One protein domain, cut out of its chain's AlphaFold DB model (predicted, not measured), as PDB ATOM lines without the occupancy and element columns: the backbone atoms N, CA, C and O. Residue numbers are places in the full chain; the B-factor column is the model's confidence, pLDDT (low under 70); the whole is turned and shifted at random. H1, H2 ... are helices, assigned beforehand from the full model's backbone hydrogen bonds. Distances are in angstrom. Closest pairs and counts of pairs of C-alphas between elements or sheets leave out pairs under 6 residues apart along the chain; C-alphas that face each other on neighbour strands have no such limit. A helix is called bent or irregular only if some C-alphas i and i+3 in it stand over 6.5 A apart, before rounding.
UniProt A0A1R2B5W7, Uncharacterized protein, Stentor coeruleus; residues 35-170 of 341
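What this domain is: This is residues 35 to 170 of the 341 residues of an uncharacterized protein of Stentor coeruleus (UniProt A0A1R2B5W7). Four helices, H4 to H7, make the core, an up-and-down bundle in which each runs against the one before it in the chain. H2 packs on H5 on one side of this bundle and the short H8 packs on H6 on the other, while H1 and H9 lie at opposite ends of the long axis. The printed part has 136 residues with nine named helices, H1 to H9 in that order, and no named strand: all helix. It is compact, with a radius of gyration of the C-alphas of 15.7 A, and spans 49 by 31 by 24 A.

How they stand to each other: H1, residues 35 to 46, touches no helix but is near H3, residues 72 to 77. H2, residues 58 to 70, touches H5, residues 96 to 111, the same way at a shallow tilt of 24 degrees; the closest C-alphas, Ser 65 and Ile 105, are 6.4 A apart. H4, residues 82 to 92, and H5 form a hairpin, with Ile 90 and Lys 99 the closest C-alphas at 5.3 A. H6, residues 118 to 129, is the hub. It touches H4 (closest C-alphas His 83 and Ala 120, 6.0 A) with residues 119 to 123 alone. H6 and H7, residues 136 to 146, form a hairpin at a shallow tilt of 33 degrees, only just short of steep; the closest C-alphas are Ile 124 and Cys 142, 6.2 A. H7 touches H5, with Glu 107 and Ile 145 the closest C-alphas at 5.9 A. H8, residues 155 to 159, touches residues 121 to 125 of H6 alone, closest at C-alphas Leu 122 and Ile 156, 6.4 A. H9, residues 163 to 167, only just touches H6, with 3 pairs of C-alphas within 8 A, by residues 128 to 129 of H6 alone; the closest are Lys 129 and Ser 165, 5.9 A. Every O i to N i+4 pair is within hydrogen-bond range but in H2 (6 of 9) and H3 (0 of 2; O i to N i+3, 1 of 3).

Where its parts are: H1 begins at C-alpha 35 (27.874, -54.296, 25.955) and H9 ends at C-alpha 167 (-4.864, -27.931, 4.934). H5 is 22.5 A long, H2 18.8 A, H1 16.1 A and H6 16.0 A. H2 is irregular: C-alphas 66 and 69 are 8.2 A apart.

The domain as a whole: The farthest C-alphas, Ser 47 and Leu 170, are 50.3 A apart. The printed part has no cut, and the link H1 to H2 is long, with 11 residues. The mean pLDDT of the printed part is 73.1; residues 35 to 81, 132 to 134 and 151 to 152 are under 70.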
ATOM      1  N   ARG A  35      26.677 -54.429  25.115       56.50
ATOM      2  CA  ARG A  35      27.874 -54.296  25.955       56.50
ATOM      3  C   ARG A  35      29.037 -53.681  25.178       56.50
ATOM      4  O   ARG A  35      29.741 -52.841  25.725       56.50
ATOM      5  N   ALA A  36      29.200 -54.027  23.900       64.06
ATOM      6  CA  ALA A  36      30.189 -53.416  23.014       64.06
ATOM      7  C   ALA A  36      29.897 -51.928  22.760       64.06
ATOM      8  O   ALA A  36      30.813 -51.108  22.798       64.06
ATOM      9  N   THR A  37      28.629 -51.563  22.565       54.81
ATOM     10  CA  THR A  37      28.190 -50.172  22.376       54.81
ATOM     11  C   THR A  37      28.361 -49.360  23.661       54.81
ATOM     12  O   THR A  37      28.915 -48.266  23.621       54.81
ATOM     13  N   GLN A  38      27.994 -49.920  24.817       51.03
ATOM     14  CA  GLN A  38      28.223 -49.324  26.138       51.03
ATOM     15  C   GLN A  38      29.715 -49.153  26.448       51.03
ATOM     16  O   GLN A  38      30.107 -48.112  26.962       51.03
ATOM     17  N   LEU A  39      30.562 -50.127  26.106       59.12
ATOM     18  CA  LEU A  39      32.018 -50.032  26.266       59.12
ATOM     19  C   LEU A  39      32.634 -48.989  25.334       59.12
ATOM     20  O   LEU A  39      33.521 -48.253  25.765       59.12
ATOM     21  N   LYS A  40      32.164 -48.893  24.084       57.47
ATOM     22  CA  LYS A  40      32.547 -47.797  23.184       57.47
ATOM     23  C   LYS A  40      32.163 -46.461  23.814       57.47
ATOM     24  O   LYS A  40      33.033 -45.623  23.989       57.47
ATOM     25  N   LEU A  41      30.914 -46.297  24.246       49.81
ATOM     26  CA  LEU A  41      30.418 -45.073  24.889       49.81
ATOM     27  C   LEU A  41      31.177 -44.696  26.157       49.81
ATOM     28  O   LEU A  41      31.496 -43.528  26.343       49.81
ATOM     29  N   TYR A  42      31.487 -45.672  27.009       50.75
ATOM     30  CA  TYR A  42      32.286 -45.456  28.209       50.75
ATOM     31  C   TYR A  42      33.679 -44.939  27.842       50.75
ATOM     32  O   TYR A  42      34.096 -43.919  28.372       50.75
ATOM     33  N   ARG A  43      34.345 -45.573  26.866       53.25
ATOM     34  CA  ARG A  43      35.648 -45.127  26.340       53.25
ATOM     35  C   ARG A  43      35.584 -43.748  25.672       53.25
ATOM     36  O   ARG A  43      36.542 -42.989  25.757       53.25
ATOM     37  N   TYR A  44      34.474 -43.401  25.025       53.62
ATOM     38  CA  TYR A  44      34.264 -42.064  24.459       53.62
ATOM     39  C   TYR A  44      34.072 -41.011  25.557       53.62
ATOM     40  O   TYR A  44      34.763 -40.000  25.557       53.62
ATOM     41  N   LYS A  45      33.214 -41.283  26.547       47.00
ATOM     42  CA  LYS A  45      32.940 -40.373  27.669       47.00
ATOM     43  C   LYS A  45      34.178 -40.125  28.537       47.00
ATOM     44  O   LYS A  45      34.340 -39.030  29.055       47.00
ATOM     45  N   THR A  46      35.057 -41.119  28.679       45.84
ATOM     46  CA  THR A  46      36.310 -40.983  29.436       45.84
ATOM     47  C   THR A  46      37.472 -40.405  28.630       45.84
ATOM     48  O   THR A  46      38.470 -40.025  29.231       45.84
ATOM     49  N   SER A  47      37.376 -40.316  27.297       47.25
ATOM     50  CA  SER A  47      38.478 -39.815  26.458       47.25
ATOM     51  C   SER A  47      38.405 -38.322  26.129       47.25
ATOM     52  O   SER A  47      39.315 -37.835  25.464       47.25
ATOM     53  N   ASN A  48      37.367 -37.592  26.567       43.59
ATOM     54  CA  ASN A  48      37.138 -36.171  26.234       43.59
ATOM     55  C   ASN A  48      37.218 -35.849  24.725       43.59
ATOM     56  O   ASN A  48      37.373 -34.694  24.338       43.59
ATOM     57  N   LYS A  49      37.108 -36.857  23.851       46.53
ATOM     58  CA  LYS A  49      37.080 -36.644  22.406       46.53
ATOM     59  C   LYS A  49      35.691 -36.159  22.017       46.53
ATOM     60  O   LYS A  49      34.709 -36.865  22.251       46.53
ATOM     61  N   GLU A  50      35.623 -34.976  21.409       45.16
ATOM     62  CA  GLU A  50      34.423 -34.533  20.705       45.16
ATOM     63  C   GLU A  50      34.002 -35.618  19.710       45.16
ATOM     64  O   GLU A  50      34.827 -36.179  18.981       45.16
ATOM     65  N   ILE A  51      32.717 -35.961  19.715       47.53
ATOM     66  CA  ILE A  51      32.170 -36.918  18.757       47.53
ATOM     67  C   ILE A  51      32.279 -36.275  17.372       47.53
ATOM     68  O   ILE A  51      31.582 -35.303  17.084       47.53
ATOM     69  N   SER A  52      33.145 -36.821  16.518       46.91
ATOM     70  CA  SER A  52      33.266 -36.376  15.130       46.91
ATOM     71  C   SER A  52      32.017 -36.777  14.343       46.91
ATOM     72  O   SER A  52      31.586 -37.932  14.354       46.91
ATOM     73  N   TYR A  53      31.449 -35.827  13.600       49.59
ATOM     74  CA  TYR A  53      30.246 -36.014  12.778       49.59
ATOM     75  C   TYR A  53      30.370 -37.124  11.715       49.59
ATOM     76  O   TYR A  53      29.353 -37.666  11.257       49.59
ATOM     77  N   SER A  54      31.603 -37.499  11.355       53.75
ATOM     78  CA  SER A  54      31.927 -38.604  10.445       53.75
ATOM     79  C   SER A  54      31.491 -39.980  10.960       53.75
ATOM     80  O   SER A  54      31.291 -40.893  10.161       53.75
ATOM     81  N   ASP A  55      31.292 -40.139  12.271       55.31
ATOM     82  CA  ASP A  55      31.053 -41.450  12.894       55.31
ATOM     83  C   ASP A  55      29.601 -41.952  12.724       55.31
ATOM     84  O   ASP A  55      29.295 -43.133  12.935       55.31
ATOM     85  N   PHE A  56      28.690 -41.087  12.266       60.03
ATOM     86  CA  PHE A  56      27.276 -41.404  12.032       60.03
ATOM     87  C   PHE A  56      26.984 -41.745  10.565       60.03
ATOM     88  O   PHE A  56      26.214 -41.050   9.895       60.03
ATOM     89  N   SER A  57      27.594 -42.804  10.034       68.44
ATOM     90  CA  SER A  57      27.205 -43.331   8.719       68.44
ATOM     91  C   SER A  57      25.748 -43.832   8.730       68.44
ATOM     92  O   SER A  57      25.213 -44.214   9.773       68.44
ATOM     93  N   PHE A  58      25.087 -43.861   7.569       61.44
ATOM     94  CA  PHE A  58      23.720 -44.398   7.454       61.44
ATOM     95  C   PHE A  58      23.620 -45.867   7.888       61.44
ATOM     96  O   PHE A  58      22.624 -46.264   8.487       61.44
ATOM     97  N   GLU A  59      24.677 -46.649   7.665       69.38
ATOM     98  CA  GLU A  59      24.784 -48.032   8.134       69.38
ATOM     99  C   GLU A  59      24.703 -48.111   9.667       69.38
ATOM    100  O   GLU A  59      24.001 -48.952  10.232       69.38
ATOM    101  N   ASN A  60      25.373 -47.176  10.351       67.00
ATOM    102  CA  ASN A  60      25.306 -47.054  11.802       67.00
ATOM    103  C   ASN A  60      23.912 -46.590  12.249       67.00
ATOM    104  O   ASN A  60      23.382 -47.146  13.205       67.00
ATOM    105  N   LEU A  61      23.275 -45.652  11.537       63.12
ATOM    106  CA  LEU A  61      21.903 -45.207  11.833       63.12
ATOM    107  C   LEU A  61      20.868 -46.331  11.685       63.12
ATOM    108  O   LEU A  61      19.959 -46.437  12.505       63.12
ATOM    109  N   LYS A  62      21.019 -47.209  10.687       64.56
ATOM    110  CA  LYS A  62      20.147 -48.376  10.498       64.56
ATOM    111  C   LYS A  62      20.279 -49.346  11.673       64.56
ATOM    112  O   LYS A  62      19.268 -49.725  12.260       64.56
ATOM    113  N   LYS A  63      21.511 -49.656  12.096       66.56
ATOM    114  CA  LYS A  63      21.782 -50.468  13.300       66.56
ATOM    115  C   LYS A  63      21.232 -49.819  14.574       66.56
ATOM    116  O   LYS A  63      20.635 -50.502  15.394       66.56
ATOM    117  N   ILE A  64      21.364 -48.500  14.704       60.16
ATOM    118  CA  ILE A  64      20.792 -47.710  15.806       60.16
ATOM    119  C   ILE A  64      19.257 -47.813  15.802       60.16
ATOM    120  O   ILE A  64      18.667 -48.111  16.834       60.16
ATOM    121  N   SER A  65      18.584 -47.661  14.658       57.78
ATOM    122  CA  SER A  65      17.115 -47.748  14.586       57.78
ATOM    123  C   SER A  65      16.555 -49.108  15.027       57.78
ATOM    124  O   SER A  65      15.494 -49.161  15.644       57.78
ATOM    125  N   LEU A  66      17.292 -50.199  14.783       61.56
ATOM    126  CA  LEU A  66      16.903 -51.560  15.170       61.56
ATOM    127  C   LEU A  66      16.968 -51.795  16.685       61.56
ATOM    128  O   LEU A  66      16.320 -52.704  17.195       61.56
ATOM    129  N   ILE A  67      17.730 -50.971  17.407       58.97
ATOM    130  CA  ILE A  67      17.953 -51.099  18.852       58.97
ATOM    131  C   ILE A  67      17.218 -49.980  19.616       58.97
ATOM    132  O   ILE A  67      17.295 -49.930  20.837       58.97
ATOM    133  N   ALA A  68      16.460 -49.108  18.930       50.19
ATOM    134  CA  ALA A  68      15.903 -47.840  19.429       50.19
ATOM    135  C   ALA A  68      15.211 -47.892  20.807       50.19
ATOM    136  O   ALA A  68      15.340 -46.940  21.576       50.19
ATOM    137  N   ASN A  69      14.563 -49.004  21.169       51.25
ATOM    138  CA  ASN A  69      13.952 -49.189  22.494       51.25
ATOM    139  C   ASN A  69      14.969 -49.199  23.656       51.25
ATOM    140  O   ASN A  69      14.590 -48.996  24.803       51.25
ATOM    141  N   GLU A  70      16.259 -49.413  23.388       51.91
ATOM    142  CA  GLU A  70      17.332 -49.408  24.391       51.91
ATOM    143  C   GLU A  70      18.189 -48.122  24.365       51.91
ATOM    144  O   GLU A  70      19.158 -47.995  25.119       51.91
ATOM    145  N   ILE A  71      17.842 -47.155  23.505       55.44
ATOM    146  CA  ILE A  71      18.680 -46.000  23.125       55.44
ATOM    147  C   ILE A  71      18.329 -44.726  23.909       55.44
ATOM    148  O   ILE A  71      19.017 -43.714  23.789       55.44
ATOM    149  N   THR A  72      17.364 -44.764  24.827       53.94
ATOM    150  CA  THR A  72      17.053 -43.610  25.690       53.94
ATOM    151  C   THR A  72      18.299 -43.073  26.417       53.94
ATOM    152  O   THR A  72      18.408 -41.875  26.646       53.94
ATOM    153  N   VAL A  73      19.284 -43.929  26.729       53.09
ATOM    154  CA  VAL A  73      20.571 -43.524  27.333       53.09
ATOM    155  C   VAL A  73      21.562 -42.950  26.307       53.09
ATOM    156  O   VAL A  73      22.282 -42.008  26.622       53.09
ATOM    157  N   PHE A  74      21.612 -43.488  25.085       54.41
ATOM    158  CA  PHE A  74      22.551 -43.048  24.039       54.41
ATOM    159  C   PHE A  74      22.147 -41.706  23.433       54.41
ATOM    160  O   PHE A  74      22.984 -40.823  23.274       54.41
ATOM    161  N   LEU A  75      20.860 -41.524  23.142       56.06
ATOM    162  CA  LEU A  75      20.372 -40.275  22.571       56.06
ATOM    163  C   LEU A  75      20.402 -39.133  23.603       56.06
ATOM    164  O   LEU A  75      20.689 -38.005  23.215       56.06
ATOM    165  N   LYS A  76      20.233 -39.417  24.907       55.75
ATOM    166  CA  LYS A  76      20.447 -38.431  25.990       55.75
ATOM    167  C   LYS A  76      21.877 -37.877  26.031       55.75
ATOM    168  O   LYS A  76      22.089 -36.736  26.412       55.75
ATOM    169  N   ILE A  77      22.875 -38.660  25.615       53.25
ATOM    170  CA  ILE A  77      24.276 -38.204  25.535       53.25
ATOM    171  C   ILE A  77      24.505 -37.307  24.302       53.25
ATOM    172  O   ILE A  77      25.414 -36.484  24.289       53.25
ATOM    173  N   LEU A  78      23.667 -37.436  23.270       58.03
ATOM    174  CA  LEU A  78      23.804 -36.756  21.979       58.03
ATOM    175  C   LEU A  78      22.984 -35.463  21.855       58.03
ATOM    176  O   LEU A  78      22.899 -34.896  20.760       58.03
ATOM    177  N   GLU A  79      22.405 -35.001  22.964       57.78
ATOM    178  CA  GLU A  79      21.290 -34.047  23.044       57.78
ATOM    179  C   GLU A  79      21.463 -32.734  22.272       57.78
ATOM    180  O   GLU A  79      20.458 -32.093  21.963       57.78
ATOM    181  N   CYS A  80      22.678 -32.325  21.885       54.78
ATOM    182  CA  CYS A  80      22.862 -31.027  21.243       54.78
ATOM    183  C   CYS A  80      23.015 -31.002  19.720       54.78
ATOM    184  O   CYS A  80      22.359 -30.162  19.099       54.78
ATOM    185  N   ASN A  81      23.797 -31.906  19.127       65.81
ATOM    186  CA  ASN A  81      24.235 -31.766  17.729       65.81
ATOM    187  C   ASN A  81      23.722 -32.871  16.798       65.81
ATOM    188  O   ASN A  81      23.775 -32.729  15.576       65.81
ATOM    189  N   PHE A  82      23.174 -33.954  17.354       76.62
ATOM    190  CA  PHE A  82      22.662 -35.062  16.549       76.62
ATOM    191  C   PHE A  82      21.471 -34.649  15.680       76.62
ATOM    192  O   PHE A  82      21.430 -35.003  14.506       76.62
ATOM    193  N   HIS A  83      20.550 -33.839  16.220       74.25
ATOM    194  CA  HIS A  83      19.414 -33.315  15.459       74.25
ATOM    195  C   HIS A  83      19.872 -32.546  14.216       74.25
ATOM    196  O   HIS A  83      19.413 -32.847  13.122       74.25
ATOM    197  N   LEU A  84      20.809 -31.605  14.383       71.50
ATOM    198  CA  LEU A  84      21.323 -30.762  13.300       71.50
ATOM    199  C   LEU A  84      22.057 -31.585  12.238       71.50
ATOM    200  O   LEU A  84      21.790 -31.424  11.052       71.50
ATOM    201  N   SER A  85      22.898 -32.538  12.650       78.31
ATOM    202  CA  SER A  85      23.590 -33.417  11.698       78.31
ATOM    203  C   SER A  85      22.630 -34.348  10.950       78.31
ATOM    204  O   SER A  85      22.821 -34.615   9.763       78.31
ATOM    205  N   LEU A  86      21.589 -34.854  11.621       80.75
ATOM    206  CA  LEU A  86      20.584 -35.691  10.974       80.75
ATOM    207  C   LEU A  86      19.770 -34.879   9.958       80.75
ATOM    208  O   LEU A  86      19.572 -35.347   8.843       80.75
ATOM    209  N   ILE A  87      19.372 -33.654  10.311       78.19
ATOM    210  CA  ILE A  87      18.704 -32.691   9.419       78.19
ATOM    211  C   ILE A  87      19.548 -32.401   8.181       78.19
ATOM    212  O   ILE A  87      19.064 -32.531   7.061       78.19
ATOM    213  N   GLU A  88      20.820 -32.052   8.368       80.25
ATOM    214  CA  GLU A  88      21.733 -31.757   7.265       80.25
ATOM    215  C   GLU A  88      21.845 -32.959   6.314       80.25
ATOM    216  O   GLU A  88      21.763 -32.821   5.093       80.25
ATOM    217  N   LYS A  89      21.930 -34.175   6.869       81.50
ATOM    218  CA  LYS A  89      21.931 -35.417   6.084       81.50
ATOM    219  C   LYS A  89      20.608 -35.672   5.358       81.50
ATOM    220  O   LYS A  89      20.650 -36.204   4.249       81.50
ATOM    221  N   ILE A  90      19.462 -35.316   5.945       80.44
ATOM    222  CA  ILE A  90      18.145 -35.409   5.293       80.44
ATOM    223  C   ILE A  90      18.070 -34.451   4.101       80.44
ATOM    224  O   ILE A  90      17.649 -34.867   3.023       80.44
ATOM    225  N   HIS A  91      18.491 -33.196   4.271       78.62
ATOM    226  CA  HIS A  91      18.445 -32.200   3.196       78.62
ATOM    227  C   HIS A  91      19.399 -32.540   2.050       78.62
ATOM    228  O   HIS A  91      19.036 -32.404   0.883       78.62
ATOM    229  N   ASN A  92      20.590 -33.054   2.365       83.56
ATOM    230  CA  ASN A  92      21.605 -33.364   1.360       83.56
ATOM    231  C   ASN A  92      21.401 -34.723   0.670       83.56
ATOM    232  O   ASN A  92      22.067 -35.018  -0.326       83.56
ATOM    233  N   THR A  93      20.511 -35.589   1.173       83.25
ATOM    234  CA  THR A  93      20.289 -36.907   0.568       83.25
ATOM    235  C   THR A  93      19.176 -36.891  -0.479       83.25
ATOM    236  O   THR A  93      18.055 -36.457  -0.228       83.25
ATOM    237  N   LYS A  94      19.466 -37.446  -1.662       84.19
ATOM    238  CA  LYS A  94      18.461 -37.719  -2.707       84.19
ATOM    239  C   LYS A  94      17.695 -39.029  -2.483       84.19
ATOM    240  O   LYS A  94      16.781 -39.331  -3.234       84.19
ATOM    241  N   SER A  95      18.095 -39.836  -1.497       86.31
ATOM    242  CA  SER A  95      17.487 -41.141  -1.235       86.31
ATOM    243  C   SER A  95      16.308 -40.997  -0.283       86.31
ATOM    244  O   SER A  95      16.480 -40.644   0.883       86.31
ATOM    245  N   ASP A  96      15.126 -41.345  -0.773       82.19
ATOM    246  CA  ASP A  96      13.904 -41.356   0.019       82.19
ATOM    247  C   ASP A  96      14.045 -42.283   1.237       82.19
ATOM    248  O   ASP A  96      13.868 -41.830   2.367       82.19
ATOM    249  N   GLU A  97      14.495 -43.535   1.063       84.69
ATOM    250  CA  GLU A  97      14.689 -44.493   2.173       84.69
ATOM    251  C   GLU A  97      15.495 -43.892   3.340       84.69
ATOM    252  O   GLU A  97      15.163 -44.080   4.513       84.69
ATOM    253  N   LYS A  98      16.528 -43.107   3.017       84.38
ATOM    254  CA  LYS A  98      17.365 -42.412   3.998       84.38
ATOM    255  C   LYS A  98      16.613 -41.301   4.729       84.38
ATOM    256  O   LYS A  98      16.748 -41.199   5.951       84.38
ATOM    257  N   LYS A  99      15.800 -40.510   4.023       82.94
ATOM    258  CA  LYS A  99      14.904 -39.522   4.646       82.94
ATOM    259  C   LYS A  99      13.909 -40.212   5.583       82.94
ATOM    260  O   LYS A  99      13.699 -39.743   6.698       82.94
ATOM    261  N   LEU A 100      13.357 -41.363   5.185       83.88
ATOM    262  CA  LEU A 100      12.341 -42.071   5.975       83.88
ATOM    263  C   LEU A 100      12.944 -42.638   7.246       83.88
ATOM    264  O   LEU A 100      12.357 -42.528   8.319       83.88
ATOM    265  N   LEU A 101      14.129 -43.236   7.126       83.56
ATOM    266  CA  LEU A 101      14.877 -43.734   8.268       83.56
ATOM    267  C   LEU A 101      15.142 -42.612   9.275       83.56
ATOM    268  O   LEU A 101      14.969 -42.811  10.474       83.56
ATOM    269  N   ALA A 102      15.510 -41.426   8.797       84.50
ATOM    270  CA  ALA A 102      15.761 -40.281   9.656       84.50
ATOM    271  C   ALA A 102      14.486 -39.768  10.355       84.50
ATOM    272  O   ALA A 102      14.513 -39.514  11.559       84.50
ATOM    273  N   LEU A 103      13.348 -39.705   9.656       85.88
ATOM    274  CA  LEU A 103      12.060 -39.361  10.273       85.88
ATOM    275  C   LEU A 103      11.606 -40.411  11.302       85.88
ATOM    276  O   LEU A 103      11.115 -40.054  12.370       85.88
ATOM    277  N   LYS A 104      11.824 -41.707  11.039       84.94
ATOM    278  CA  LYS A 104      11.571 -42.780  12.020       84.94
ATOM    279  C   LYS A 104      12.444 -42.637  13.263       84.94
ATOM    280  O   LYS A 104      11.988 -42.911  14.370       84.94
ATOM    281  N   ILE A 105      13.690 -42.188  13.098       84.75
ATOM    282  CA  ILE A 105      14.563 -41.871  14.232       84.75
ATOM    283  C   ILE A 105      13.959 -40.724  15.048       84.75
ATOM    284  O   ILE A 105      13.854 -40.871  16.262       84.75
ATOM    285  N   PHE A 106      13.503 -39.633  14.424       84.88
ATOM    286  CA  PHE A 106      12.853 -38.535  15.155       84.88
ATOM    287  C   PHE A 106      11.579 -38.964  15.885       84.88
ATOM    288  O   PHE A 106      11.395 -38.589  17.042       84.88
ATOM    289  N   GLU A 107      10.737 -39.788  15.262       84.00
ATOM    290  CA  GLU A 107       9.552 -40.338  15.927       84.00
ATOM    291  C   GLU A 107       9.937 -41.196  17.139       84.00
ATOM    292  O   GLU A 107       9.405 -40.992  18.226       84.00
ATOM    293  N   LYS A 108      10.934 -42.085  17.013       82.12
ATOM    294  CA  LYS A 108      11.416 -42.878  18.156       82.12
ATOM    295  C   LYS A 108      12.057 -42.040  19.248       82.12
ATOM    296  O   LYS A 108      11.861 -42.349  20.422       82.12
ATOM    297  N   MET A 109      12.800 -40.991  18.902       82.50
ATOM    298  CA  MET A 109      13.291 -40.034  19.897       82.50
ATOM    299  C   MET A 109      12.115 -39.459  20.685       82.50
ATOM    300  O   MET A 109      12.125 -39.466  21.916       82.50
ATOM    301  N   PHE A 110      11.070 -39.046  19.975       77.50
ATOM    302  CA  PHE A 110       9.896 -38.471  20.596       77.50
ATOM    303  C   PHE A 110       9.122 -39.465  21.478       77.50
ATOM    304  O   PHE A 110       8.828 -39.145  22.628       77.50
ATOM    305  N   GLU A 111       8.843 -40.685  21.002       80.81
ATOM    306  CA  GLU A 111       8.196 -41.743  21.801       80.81
ATOM    307  C   GLU A 111       8.939 -42.002  23.125       80.81
ATOM    308  O   GLU A 111       8.334 -42.296  24.156       80.81
ATOM    309  N   ASN A 112      10.263 -41.824  23.116       79.06
ATOM    310  CA  ASN A 112      11.132 -41.930  24.287       79.06
ATOM    311  C   ASN A 112      11.185 -40.649  25.146       79.06
ATOM    312  O   ASN A 112      12.075 -40.508  25.989       79.06
ATOM    313  N   LYS A 113      10.236 -39.723  24.954       79.94
ATOM    314  CA  LYS A 113      10.124 -38.423  25.636       79.94
ATOM    315  C   LYS A 113      11.371 -37.554  25.493       79.94
ATOM    316  O   LYS A 113      11.693 -36.773  26.390       79.94
ATOM    317  N   MET A 114      12.093 -37.693  24.384       78.38
ATOM    318  CA  MET A 114      13.206 -36.804  24.093       78.38
ATOM    319  C   MET A 114      12.700 -35.541  23.406       78.38
ATOM    320  O   MET A 114      12.020 -35.644  22.382       78.38
ATOM    321  N   PRO A 115      13.032 -34.350  23.928       72.94
ATOM    322  CA  PRO A 115      12.611 -33.112  23.301       72.94
ATOM    323  C   PRO A 115      13.289 -32.976  21.936       72.94
ATOM    324  O   PRO A 115      14.515 -32.971  21.828       72.94
ATOM    325  N   LEU A 116      12.489 -32.837  20.880       77.44
ATOM    326  CA  LEU A 116      13.001 -32.390  19.591       77.44
ATOM    327  C   LEU A 116      13.365 -30.910  19.715       77.44
ATOM    328  O   LEU A 116      12.539 -30.086  20.110       77.44
ATOM    329  N   LYS A 117      14.608 -30.562  19.375       80.94
ATOM    330  CA  LYS A 117      15.016 -29.158  19.296       80.94
ATOM    331  C   LYS A 117      14.217 -28.421  18.221       80.94
ATOM    332  O   LYS A 117      13.876 -29.000  17.192       80.94
ATOM    333  N   TYR A 118      14.033 -27.116  18.423       79.62
ATOM    334  CA  TYR A 118      13.349 -26.219  17.485       79.62
ATOM    335  C   TYR A 118      13.835 -26.386  16.036       79.62
ATOM    336  O   TYR A 118      13.021 -26.539  15.136       79.62
ATOM    337  N   GLY A 119      15.153 -26.486  15.816       79.50
ATOM    338  CA  GLY A 119      15.722 -26.690  14.479       79.50
ATOM    339  C   GLY A 119      15.253 -27.973  13.777       79.50
ATOM    340  O   GLY A 119      15.051 -27.958  12.566       79.50
ATOM    341  N   ALA A 120      15.010 -29.064  14.515       82.56
ATOM    342  CA  ALA A 120      14.466 -30.302  13.946       82.56
ATOM    343  C   ALA A 120      13.019 -30.138  13.503       82.56
ATOM    344  O   ALA A 120      12.677 -30.525  12.388       82.56
ATOM    345  N   LEU A 121      12.196 -29.509  14.341       84.06
ATOM    346  CA  LEU A 121      10.813 -29.200  13.994       84.06
ATOM    347  C   LEU A 121      10.744 -28.247  12.797       84.06
ATOM    348  O   LEU A 121       9.973 -28.497  11.879       84.06
ATOM    349  N   LEU A 122      11.602 -27.222  12.765       85.06
ATOM    350  CA  LEU A 122      11.705 -26.273  11.658       85.06
ATOM    351  C   LEU A 122      12.071 -26.974  10.343       85.06
ATOM    352  O   LEU A 122      11.473 -26.711   9.308       85.06
ATOM    353  N   SER A 123      13.009 -27.917  10.387       85.12
ATOM    354  CA  SER A 123      13.437 -28.656   9.193       85.12
ATOM    355  C   SER A 123      12.343 -29.585   8.671       85.12
ATOM    356  O   SER A 123      12.078 -29.620   7.474       85.12
ATOM    357  N   ILE A 124      11.650 -30.293   9.568       86.69
ATOM    358  CA  ILE A 124      10.491 -31.125   9.206       86.69
ATOM    359  C   ILE A 124       9.369 -30.254   8.632       86.69
ATOM    360  O   ILE A 124       8.739 -30.623   7.644       86.69
ATOM    361  N   ALA A 125       9.144 -29.077   9.210       86.69
ATOM    362  CA  ALA A 125       8.181 -28.116   8.704       86.69
ATOM    363  C   ALA A 125       8.543 -27.600   7.301       86.69
ATOM    364  O   ALA A 125       7.668 -27.555   6.442       86.69
ATOM    365  N   HIS A 126       9.816 -27.296   7.025       86.44
ATOM    366  CA  HIS A 126      10.280 -26.977   5.669       86.44
ATOM    367  C   HIS A 126      10.017 -28.120   4.689       86.44
ATOM    368  O   HIS A 126       9.515 -27.879   3.597       86.44
ATOM    369  N   MET A 127      10.263 -29.372   5.095       85.06
ATOM    370  CA  MET A 127       9.952 -30.527   4.246       85.06
ATOM    371  C   MET A 127       8.464 -30.574   3.872       85.06
ATOM    372  O   MET A 127       8.151 -30.837   2.716       85.06
ATOM    373  N   VAL A 128       7.562 -30.296   4.823       85.81
ATOM    374  CA  VAL A 128       6.110 -30.200   4.569       85.81
ATOM    375  C   VAL A 128       5.774 -29.014   3.667       85.81
ATOM    376  O   VAL A 128       4.999 -29.168   2.727       85.81
ATOM    377  N   LYS A 129       6.358 -27.840   3.934       85.25
ATOM    378  CA  LYS A 129       6.111 -26.609   3.174       85.25
ATOM    379  C   LYS A 129       6.453 -26.769   1.702       85.25
ATOM    380  O   LYS A 129       5.626 -26.482   0.844       85.25
ATOM    381  N   ASP A 130       7.664 -27.243   1.438       81.94
ATOM    382  CA  ASP A 130       8.241 -27.299   0.099       81.94
ATOM    383  C   ASP A 130       7.659 -28.458  -0.726       81.94
ATOM    384  O   ASP A 130       8.131 -28.728  -1.828       81.94
ATOM    385  N   GLN A 131       6.669 -29.182  -0.176       72.12
ATOM    386  CA  GLN A 131       6.092 -30.395  -0.752       72.12
ATOM    387  C   GLN A 131       7.172 -31.387  -1.215       72.12
ATOM    388  O   GLN A 131       6.946 -32.216  -2.092       72.12
ATOM    389  N   LEU A 132       8.347 -31.376  -0.569       61.41
ATOM    390  CA  LEU A 132       9.463 -32.300  -0.832       61.41
ATOM    391  C   LEU A 132       9.143 -33.740  -0.392       61.41
ATOM    392  O   LEU A 132      10.020 -34.604  -0.297       61.41
ATOM    393  N   ILE A 133       7.876 -33.977  -0.088       60.25
ATOM    394  CA  ILE A 133       7.274 -35.179   0.424       60.25
ATOM    395  C   ILE A 133       6.688 -35.925  -0.773       60.25
ATOM    396  O   ILE A 133       5.566 -35.691  -1.207       60.25
ATOM    397  N   ILE A 134       7.502 -36.820  -1.323       62.69
ATOM    398  CA  ILE A 134       7.220 -37.526  -2.579       62.69
ATOM    399  C   ILE A 134       6.188 -38.653  -2.372       62.69
ATOM    400  O   ILE A 134       5.585 -39.128  -3.331       62.69
ATOM    401  N   SER A 135       5.940 -39.081  -1.126       80.25
ATOM    402  CA  SER A 135       4.947 -40.119  -0.823       80.25
ATOM    403  C   SER A 135       4.118 -39.821   0.423       80.25
ATOM    404  O   SER A 135       4.601 -39.232   1.388       80.25
ATOM    405  N   GLU A 136       2.879 -40.316   0.422       81.31
ATOM    406  CA  GLU A 136       1.927 -40.229   1.537       81.31
ATOM    407  C   GLU A 136       2.511 -40.740   2.867       81.31
ATOM    408  O   GLU A 136       2.224 -40.199   3.938       81.31
ATOM    409  N   LEU A 137       3.395 -41.743   2.806       82.88
ATOM    410  CA  LEU A 137       4.087 -42.277   3.977       82.88
ATOM    411  C   LEU A 137       5.008 -41.229   4.622       82.88
ATOM    412  O   LEU A 137       5.029 -41.112   5.848       82.88
ATOM    413  N   TYR A 138       5.741 -40.445   3.822       82.94
ATOM    414  CA  TYR A 138       6.548 -39.335   4.345       82.94
ATOM    415  C   TYR A 138       5.661 -38.257   4.954       82.94
ATOM    416  O   TYR A 138       5.964 -37.775   6.044       82.94
ATOM    417  N   THR A 139       4.557 -37.914   4.284       84.62
ATOM    418  CA  THR A 139       3.607 -36.897   4.751       84.62
ATOM    419  C   THR A 139       3.083 -37.259   6.132       84.62
ATOM    420  O   THR A 139       3.154 -36.469   7.074       84.62
ATOM    421  N   THR A 140       2.635 -38.507   6.264       87.06
ATOM    422  CA  THR A 140       2.103 -39.078   7.499       87.06
ATOM    423  C   THR A 140       3.129 -39.015   8.625       87.06
ATOM    424  O   THR A 140       2.809 -38.586   9.734       87.06
ATOM    425  N   GLN A 141       4.377 -39.388   8.340       86.88
ATOM    426  CA  GLN A 141       5.453 -39.384   9.326       86.88
ATOM    427  C   GLN A 141       5.819 -37.966   9.782       86.88
ATOM    428  O   GLN A 141       5.976 -37.724  10.980       86.88
ATOM    429  N   CYS A 142       5.926 -37.015   8.849       87.69
ATOM    430  CA  CYS A 142       6.173 -35.612   9.174       87.69
ATOM    431  C   CYS A 142       5.070 -35.065  10.084       87.69
ATOM    432  O   CYS A 142       5.375 -34.486  11.124       87.69
ATOM    433  N   PHE A 143       3.796 -35.311   9.762       89.81
ATOM    434  CA  PHE A 143       2.689 -34.868  10.609       89.81
ATOM    435  C   PHE A 143       2.603 -35.611  11.946       89.81
ATOM    436  O   PHE A 143       2.240 -34.996  12.944       89.81
ATOM    437  N   SER A 144       2.997 -36.889  12.022       88.25
ATOM    438  CA  SER A 144       3.146 -37.613  13.298       88.25
ATOM    439  C   SER A 144       4.121 -36.893  14.237       88.25
ATOM    440  O   SER A 144       3.835 -36.709  15.420       88.25
ATOM    441  N   ILE A 145       5.241 -36.403  13.693       86.81
ATOM    442  CA  ILE A 145       6.240 -35.654  14.460       86.81
ATOM    443  C   ILE A 145       5.751 -34.236  14.780       86.81
ATOM    444  O   ILE A 145       5.886 -33.783  15.914       86.81
ATOM    445  N   LEU A 146       5.149 -33.537  13.811       87.12
ATOM    446  CA  LEU A 146       4.611 -32.189  14.022       87.12
ATOM    447  C   LEU A 146       3.450 -32.175  15.022       87.12
ATOM    448  O   LEU A 146       3.302 -31.193  15.733       87.12
ATOM    449  N   ASN A 147       2.681 -33.258  15.169       85.00
ATOM    450  CA  ASN A 147       1.647 -33.386  16.210       85.00
ATOM    451  C   ASN A 147       2.171 -33.205  17.630       85.00
ATOM    452  O   ASN A 147       1.403 -32.935  18.549       85.00
ATOM    453  N   GLN A 148       3.477 -33.342  17.797       79.94
ATOM    454  CA  GLN A 148       4.161 -33.191  19.065       79.94
ATOM    455  C   GLN A 148       4.615 -31.752  19.332       79.94
ATOM    456  O   GLN A 148       5.277 -31.472  20.335       79.94
ATOM    457  N   ILE A 149       4.269 -30.822  18.437       74.94
ATOM    458  CA  ILE A 149       4.403 -29.385  18.646       74.94
ATOM    459  C   ILE A 149       3.537 -28.993  19.844       74.94
ATOM    460  O   ILE A 149       2.312 -29.016  19.797       74.94
ATOM    461  N   SER A 150       4.196 -28.632  20.946       71.75
ATOM    462  CA  SER A 150       3.543 -27.912  22.044       71.75
ATOM    463  C   SER A 150       3.126 -26.510  21.591       71.75
ATOM    464  O   SER A 150       3.713 -25.984  20.645       71.75
ATOM    465  N   ASN A 151       2.229 -25.850  22.333       69.25
ATOM    466  CA  ASN A 151       1.807 -24.466  22.059       69.25
ATOM    467  C   ASN A 151       2.991 -23.501  21.845       69.25
ATOM    468  O   ASN A 151       2.911 -22.594  21.028       69.25
ATOM    469  N   ARG A 152       4.138 -23.737  22.504       67.25
ATOM    470  CA  ARG A 152       5.360 -22.920  22.348       67.25
ATOM    471  C   ARG A 152       5.984 -22.982  20.951       67.25
ATOM    472  O   ARG A 152       6.732 -22.089  20.586       67.25
ATOM    473  N   ASN A 153       5.695 -24.032  20.188       76.00
ATOM    474  CA  ASN A 153       6.261 -24.277  18.864       76.00
ATOM    475  C   ASN A 153       5.250 -23.990  17.738       76.00
ATOM    476  O   ASN A 153       5.586 -24.186  16.572       76.00
ATOM    477  N   ILE A 154       4.043 -23.504  18.063       81.81
ATOM    478  CA  ILE A 154       3.049 -23.064  17.071       81.81
ATOM    479  C   ILE A 154       3.615 -21.954  16.176       81.81
ATOM    480  O   ILE A 154       3.295 -21.895  14.993       81.81
ATOM    481  N   GLN A 155       4.532 -21.134  16.699       82.56
ATOM    482  CA  GLN A 155       5.203 -20.083  15.935       82.56
ATOM    483  C   GLN A 155       5.870 -20.600  14.650       82.56
ATOM    484  O   GLN A 155       5.881 -19.894  13.651       82.56
ATOM    485  N   ILE A 156       6.319 -21.861  14.611       84.19
ATOM    486  CA  ILE A 156       6.893 -22.471  13.399       84.19
ATOM    487  C   ILE A 156       5.882 -22.487  12.244       84.19
ATOM    488  O   ILE A 156       6.254 -22.296  11.089       84.19
ATOM    489  N   ILE A 157       4.600 -22.708  12.541       83.94
ATOM    490  CA  ILE A 157       3.525 -22.729  11.538       83.94
ATOM    491  C   ILE A 157       3.350 -21.339  10.941       83.94
ATOM    492  O   ILE A 157       3.175 -21.225   9.726       83.94
ATOM    493  N   TRP A 158       3.430 -20.307  11.785       84.81
ATOM    494  CA  TRP A 158       3.355 -18.908  11.382       84.81
ATOM    495  C   TRP A 158       4.559 -18.498  10.547       84.81
ATOM    496  O   TRP A 158       4.395 -18.091   9.398       84.81
ATOM    497  N   ASP A 159       5.759 -18.677  11.096       86.31
ATOM    498  CA  ASP A 159       7.018 -18.249  10.483       86.31
ATOM    499  C   ASP A 159       7.211 -18.876   9.100       86.31
ATOM    500  O   ASP A 159       7.730 -18.251   8.175       86.31
ATOM    501  N   LEU A 160       6.761 -20.123   8.940       86.75
ATOM    502  CA  LEU A 160       6.883 -20.846   7.685       86.75
ATOM    503  C   LEU A 160       5.630 -20.793   6.813       86.75
ATOM    504  O   LEU A 160       5.686 -21.317   5.701       86.75
ATOM    505  N   ASN A 161       4.548 -20.134   7.233       89.69
ATOM    506  CA  ASN A 161       3.265 -20.133   6.526       89.69
ATOM    507  C   ASN A 161       2.839 -21.559   6.120       89.69
ATOM    508  O   ASN A 161       2.568 -21.840   4.952       89.69
ATOM    509  N   LEU A 162       2.860 -22.495   7.075       89.81
ATOM    510  CA  LEU A 162       2.580 -23.912   6.798       89.81
ATOM    511  C   LEU A 162       1.098 -24.199   6.616       89.81
ATOM    512  O   LEU A 162       0.753 -25.268   6.119       89.81
ATOM    513  N   LEU A 163       0.224 -23.295   7.058       90.81
ATOM    514  CA  LEU A 163      -1.199 -23.581   7.143       90.81
ATOM    515  C   LEU A 163      -1.802 -24.029   5.796       90.81
ATOM    516  O   LEU A 163      -2.457 -25.070   5.793       90.81
ATOM    517  N   PRO A 164      -1.537 -23.370   4.649       91.56
ATOM    518  CA  PRO A 164      -2.021 -23.855   3.357       91.56
ATOM    519  C   PRO A 164      -1.571 -25.290   3.041       91.56
ATOM    520  O   PRO A 164      -2.399 -26.112   2.651       91.56
ATOM    521  N   SER A 165      -0.294 -25.622   3.272       91.12
ATOM    522  CA  SER A 165       0.241 -26.974   3.055       91.12
ATOM    523  C   SER A 165      -0.384 -27.994   4.008       91.12
ATOM    524  O   SER A 165      -0.710 -29.102   3.600       91.12
ATOM    525  N   ILE A 166      -0.616 -27.626   5.270       91.75
ATOM    526  CA  ILE A 166      -1.296 -28.479   6.256       91.75
ATOM    527  C   ILE A 166      -2.719 -28.792   5.783       91.75
ATOM    528  O   ILE A 166      -3.123 -29.953   5.758       91.75
ATOM    529  N   LEU A 167      -3.469 -27.776   5.352       92.88
ATOM    530  CA  LEU A 167      -4.864 -27.931   4.934       92.88
ATOM    531  C   LEU A 167      -5.037 -28.766   3.656       92.88
ATOM    532  O   LEU A 167      -6.102 -29.352   3.466       92.88
ATOM    533  N   GLN A 168      -4.012 -28.867   2.804       92.12
ATOM    534  CA  GLN A 168      -4.020 -29.747   1.625       92.12
ATOM    535  C   GLN A 168      -4.026 -31.241   1.984       92.12
ATOM    536  O   GLN A 168      -4.393 -32.066   1.153       92.12
ATOM    537  N   HIS A 169      -3.654 -31.592   3.217       93.44
ATOM    538  CA  HIS A 169      -3.499 -32.974   3.672       93.44
ATOM    539  C   HIS A 169      -4.547 -33.388   4.718       93.44
ATOM    540  O   HIS A 169      -4.320 -34.306   5.506       93.44
ATOM    541  N   LEU A 170      -5.712 -32.728   4.741       93.69
ATOM    542  CA  LEU A 170      -6.807 -33.010   5.685       93.69
ATOM    543  C   LEU A 170      -7.354 -34.443   5.629       93.69
ATOM    544  O   LEU A 170      -7.972 -34.899   6.589       93.69
TER     545      LEU A 170